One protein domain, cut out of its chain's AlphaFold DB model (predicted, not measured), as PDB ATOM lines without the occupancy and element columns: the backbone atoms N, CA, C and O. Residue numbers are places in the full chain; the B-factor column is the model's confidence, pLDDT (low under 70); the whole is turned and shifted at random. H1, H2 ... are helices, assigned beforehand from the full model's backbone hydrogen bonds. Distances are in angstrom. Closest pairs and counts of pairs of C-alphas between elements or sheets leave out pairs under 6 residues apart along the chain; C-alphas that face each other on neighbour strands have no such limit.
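Overview. This is residues 15 to 55 of the 60 residues of the protein "Aminotransferase" of mine drainage metagenome (UniProt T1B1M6). A short helix, H1, sits at one end of a long rod, and a winding link without named elements leads to two shorter helices, H2 and H3, at the other end. The middle is just this link, and residues 34 to 55 stand free. The 41 printed residues hold three named helices, H1, H2 and H3 in chain order, and no named strand: all helix. The whole is extended, with a radius of gyration of the C-alphas of 15.8 A and spans of 41 by 20 by 15 A.

Along the chain. H1, residues 15 to 24, begins at C-alpha 15 at (23.464, 25.693, -2.253) and measures 14.3 A. H2, residues 41 to 48, measures 10.4 A. H3, residues 50 to 53, measures 5.3 A and ends at C-alpha 53 at (-2.774, 15.542, 14.348).

Arrangement. H1 is apart from H2 and from H3. H2 and H3 are close but not clearly touching; their closest C-alphas, of Ala 46 and Ala 52, are 7.9 A apart. In H1 and H2 every O i to N i+4 pair is within hydrogen-bond range; H3 is too short for one.

Size, cuts and confidence. The farthest C-alphas, of His 25 and Cys 51, are 42.3 A apart. The printed part has no cut. The link from H1 to H2 is long, with 16 residues; that from H2 to H3 is tight. Residues 50 to 55 have pLDDT under 70.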
ATOM      1  N   PHE A  15      23.677  26.702  -3.290       81.06
ATOM      2  CA  PHE A  15      23.464  25.693  -2.253       81.06
ATOM      3  C   PHE A  15      22.769  24.444  -2.794       81.06
ATOM      4  O   PHE A  15      23.121  23.332  -2.408       81.06
ATOM      5  N   THR A  16      21.818  24.608  -3.715       82.31
ATOM      6  CA  THR A  16      21.104  23.489  -4.341       82.31
ATOM      7  C   THR A  16      22.035  22.690  -5.252       82.31
ATOM      8  O   THR A  16      22.076  21.467  -5.156       82.31
ATOM      9  N   VAL A  17      22.827  23.379  -6.080       85.25
ATOM     10  CA  VAL A  17      23.763  22.746  -7.024       85.25
ATOM     11  C   VAL A  17      24.880  22.005  -6.286       85.25
ATOM     12  O   VAL A  17      25.138  20.837  -6.562       85.25
ATOM     13  N   MET A  18      25.514  22.646  -5.301       82.81
ATOM     14  CA  MET A  18      26.610  22.027  -4.548       82.81
ATOM     15  C   MET A  18      26.139  20.873  -3.661       82.81
ATOM     16  O   MET A  18      26.856  19.883  -3.532       82.81
ATOM     17  N   SER A  19      24.933  20.961  -3.086       81.19
ATOM     18  CA  SER A  19      24.372  19.853  -2.301       81.19
ATOM     19  C   SER A  19      24.100  18.624  -3.170       81.19
ATOM     20  O   SER A  19      24.406  17.513  -2.752       81.19
ATOM     21  N   GLN A  20      23.580  18.807  -4.392       84.56
ATOM     22  CA  GLN A  20      23.398  17.704  -5.346       84.56
ATOM     23  C   GLN A  20      24.740  17.079  -5.744       84.56
ATOM     24  O   GLN A  20      24.896  15.863  -5.657       84.56
ATOM     25  N   LEU A  21      25.736  17.907  -6.068       85.62
ATOM     26  CA  LEU A  21      27.074  17.439  -6.431       85.62
ATOM     27  C   LEU A  21      27.751  16.660  -5.286       85.62
ATOM     28  O   LEU A  21      28.377  15.627  -5.514       85.62
ATOM     29  N   ALA A  22      27.600  17.112  -4.038       84.50
ATOM     30  CA  ALA A  22      28.154  16.412  -2.880       84.50
ATOM     31  C   ALA A  22      27.543  15.009  -2.706       84.50
ATOM     32  O   ALA A  22      28.273  14.058  -2.424       84.50
ATOM     33  N   ILE A  23      26.231  14.861  -2.936       83.25
ATOM     34  CA  ILE A  23      25.532  13.566  -2.888       83.25
ATOM     35  C   ILE A  23      26.046  12.630  -3.989       83.25
ATOM     36  O   ILE A  23      26.378  11.478  -3.703       83.25
ATOM     37  N   GLU A  24      26.157  13.118  -5.226       88.12
ATOM     38  CA  GLU A  24      26.633  12.330  -6.373       88.12
ATOM     39  C   GLU A  24      28.053  11.792  -6.159       88.12
ATOM     40  O   GLU A  24      28.336  10.625  -6.440       88.12
ATOM     41  N   HIS A  25      28.939  12.619  -5.599       88.50
ATOM     42  CA  HIS A  25      30.332  12.255  -5.350       88.50
ATOM     43  C   HIS A  25      30.582  11.609  -3.981       88.50
ATOM     44  O   HIS A  25      31.734  11.321  -3.654       88.50
ATOM     45  N   LYS A  26      29.532  11.362  -3.180       84.81
ATOM     46  CA  LYS A  26      29.642  10.876  -1.789       84.81
ATOM     47  C   LYS A  26      30.605  11.725  -0.942       84.81
ATOM     48  O   LYS A  26      31.309  11.208  -0.076       84.81
ATOM     49  N   ALA A  27      30.661  13.023  -1.223       82.06
ATOM     50  CA  ALA A  27      31.467  13.971  -0.477       82.06
ATOM     51  C   ALA A  27      30.734  14.401   0.801       82.06
ATOM     52  O   ALA A  27      29.504  14.445   0.847       82.06
ATOM     53  N   ILE A  28      31.493  14.754   1.839       79.06
ATOM     54  CA  ILE A  28      30.929  15.314   3.071       79.06
ATOM     55  C   ILE A  28      30.418  16.729   2.765       79.06
ATOM     56  O   ILE A  28      31.193  17.597   2.359       79.06
ATOM     57  N   ASN A  29      29.121  16.971   2.960       78.44
ATOM     58  CA  ASN A  29      28.497  18.262   2.675       78.44
ATOM     59  C   ASN A  29      28.636  19.237   3.858       78.44
ATOM     60  O   ASN A  29      27.691  19.487   4.589       78.44
ATOM     61  N   LEU A  30      29.803  19.859   4.029       78.62
ATOM     62  CA  LEU A  30      29.997  20.883   5.075       78.62
ATOM     63  C   LEU A  30      29.280  22.219   4.784       78.62
ATOM     64  O   LEU A  30      29.307  23.125   5.613       78.62
ATOM     65  N   GLY A  31      28.671  22.365   3.602       75.38
ATOM     66  CA  GLY A  31      27.920  23.554   3.190       75.38
ATOM     67  C   GLY A  31      26.420  23.473   3.474       75.38
ATOM     68  O   GLY A  31      25.686  24.398   3.118       75.38
ATOM     69  N   GLN A  32      25.943  22.379   4.072       78.62
ATOM     70  CA  GLN A  32      24.537  22.231   4.425       78.62
ATOM     71  C   GLN A  32      24.130  23.236   5.509       78.62
ATOM     72  O   GLN A  32      24.771  23.371   6.548       78.62
ATOM     73  N   GLY A  33      23.032  23.949   5.266       80.56
ATOM     74  CA  GLY A  33      22.478  24.919   6.214       80.56
ATOM     75  C   GLY A  33      21.591  24.299   7.297       80.56
ATOM     76  O   GLY A  33      20.923  25.042   8.011       80.56
ATOM     77  N   PHE A  34      21.528  22.965   7.390       82.81
ATOM     78  CA  PHE A  34      20.693  22.242   8.347       82.81
ATOM     79  C   PHE A  34      21.491  21.160   9.092       82.81
ATOM     80  O   PHE A  34      22.445  20.613   8.532       82.81
ATOM     81  N   PRO A  35      21.120  20.840  10.344       84.62
ATOM     82  CA  PRO A  35      21.806  19.814  11.122       84.62
ATOM     83  C   PRO A  35      21.560  18.398  10.582       84.62
ATOM     84  O   PRO A  35      20.452  18.089  10.155       84.62
ATOM     85  N   ASP A  36      22.563  17.523  10.690       84.69
ATOM     86  CA  ASP A  36      22.452  16.078  10.395       84.69
ATOM     87  C   ASP A  36      21.827  15.253  11.534       84.69
ATOM     88  O   ASP A  36      21.796  14.025  11.482       84.69
ATOM     89  N   PHE A  37      21.372  15.907  12.601       88.75
ATOM     90  CA  PHE A  37      20.815  15.249  13.776       88.75
ATOM     91  C   PHE A  37      19.347  15.608  13.973       88.75
ATOM     92  O   PHE A  37      18.882  16.687  13.606       88.75
ATOM     93  N   GLU A  38      18.628  14.685  14.603       88.69
ATOM     94  CA  GLU A  38      17.219  14.861  14.926       88.69
ATOM     95  C   GLU A  38      17.013  15.979  15.964       88.69
ATOM     96  O   GLU A  38      17.827  16.139  16.882       88.69
ATOM     97  N   PRO A  39      15.905  16.734  15.882       88.50
ATOM     98  CA  PRO A  39      15.570  17.736  16.881       88.50
ATOM     99  C   PRO A  39      15.357  17.107  18.273       88.50
ATOM    100  O   PRO A  39      15.081  15.907  18.375       88.50
ATOM    101  N   PRO A  40      15.422  17.902  19.360       93.56
ATOM    102  CA  PRO A  40      15.213  17.414  20.724       93.56
ATOM    103  C   PRO A  40      13.919  16.608  20.890       93.56
ATOM    104  O   PRO A  40      12.888  16.948  20.305       93.56
ATOM    105  N   LEU A  41      13.961  15.564  21.726       91.31
ATOM    106  CA  LEU A  41      12.847  14.622  21.901       91.31
ATOM    107  C   LEU A  41      11.547  15.317  22.334       91.31
ATOM    108  O   LEU A  41      10.490  15.023  21.791       91.31
ATOM    109  N   GLU A  42      11.638  16.313  23.217       89.12
ATOM    110  CA  GLU A  42      10.492  17.114  23.669       89.12
ATOM    111  C   GLU A  42       9.750  17.788  22.502       89.12
ATOM    112  O   GLU A  42       8.519  17.841  22.484       89.12
ATOM    113  N   LEU A  43      10.489  18.260  21.490       87.69
ATOM    114  CA  LEU A  43       9.908  18.869  20.295       87.69
ATOM    115  C   LEU A  43       9.253  17.815  19.393       87.69
ATOM    116  O   LEU A  43       8.186  18.060  18.825       87.69
ATOM    117  N   GLN A  44       9.862  16.632  19.282       87.88
ATOM    118  CA  GLN A  44       9.273  15.513  18.544       87.88
ATOM    119  C   GLN A  44       7.965  15.040  19.189       87.88
ATOM    120  O   GLN A  44       6.986  14.779  18.488       87.88
ATOM    121  N   ASP A  45       7.927  14.962  20.517       86.81
ATOM    122  CA  ASP A  45       6.755  14.533  21.276       86.81
ATOM    123  C   ASP A  45       5.634  15.573  21.207       86.81
ATOM    124  O   ASP A  45       4.478  15.220  20.963       86.81
ATOM    125  N   ALA A  46       5.974  16.862  21.302       86.50
ATOM    126  CA  ALA A  46       5.030  17.955  21.092       86.50
ATOM    127  C   ALA A  46       4.416  17.932  19.679       86.50
ATOM    128  O   ALA A  46       3.212  18.143  19.526       86.50
ATOM    129  N   TRP A  47       5.208  17.613  18.647       79.81
ATOM    130  CA  TRP A  47       4.716  17.439  17.275       79.81
ATOM    131  C   TRP A  47       3.806  16.211  17.118       79.81
ATOM    132  O   TRP A  47       2.817  16.244  16.387       79.81
ATOM    133  N   ARG A  48       4.122  15.106  17.799       82.31
ATOM    134  CA  ARG A  48       3.343  13.856  17.736       82.31
ATOM    135  C   ARG A  48       2.097  13.881  18.625       82.31
ATOM    136  O   ARG A  48       1.247  12.986  18.504       82.31
ATOM    137  N   ALA A  49       1.962  14.884  19.492       82.19
ATOM    138  CA  ALA A  49       0.829  15.033  20.387       82.19
ATOM    139  C   ALA A  49      -0.508  15.062  19.609       82.19
ATOM    140  O   ALA A  49      -0.592  15.625  18.513       82.19
ATOM    141  N   PRO A  50      -1.591  14.477  20.158       68.56
ATOM    142  CA  PRO A  50      -2.890  14.363  19.484       68.56
ATOM    143  C   PRO A  50      -3.446  15.689  18.943       68.56
ATOM    144  O   PRO A  50      -4.108  15.698  17.905       68.56
ATOM    145  N   CYS A  51      -3.134  16.806  19.606       62.78
ATOM    146  CA  CYS A  51      -3.558  18.144  19.201       62.78
ATOM    147  C   CYS A  51      -2.983  18.577  17.841       62.78
ATOM    148  O   CYS A  51      -3.693  19.215  17.070       62.78
ATOM    149  N   ALA A  52      -1.752  18.185  17.497       57.53
ATOM    150  CA  ALA A  52      -1.143  18.516  16.203       57.53
ATOM    151  C   ALA A  52      -1.741  17.692  15.046       57.53
ATOM    152  O   ALA A  52      -1.848  18.161  13.914       57.53
ATOM    153  N   ARG A  53      -2.205  16.471  15.337       51.59
ATOM    154  CA  ARG A  53      -2.774  15.542  14.348       51.59
ATOM    155  C   ARG A  53      -4.212  15.907  13.947       51.59
ATOM    156  O   ARG A  53      -4.608  15.674  12.808       51.59
ATOM    157  N   ALA A  54      -4.963  16.544  14.849       55.62
ATOM    158  CA  ALA A  54      -6.324  17.026  14.596       55.62
ATOM    159  C   ALA A  54      -6.392  18.238  13.638       55.62
ATOM    160  O   ALA A  54      -7.439  18.482  13.035       55.62
ATOM    161  N   ALA A  55      -5.286  18.973  13.460       55.38
ATOM    162  CA  ALA A  55      -5.232  20.160  12.603       55.38
ATOM    163  C   ALA A  55      -5.144  19.842  11.095       55.38
ATOM    164  O   ALA A  55      -5.471  20.693  10.271       55.38
TER     165      ALA A  55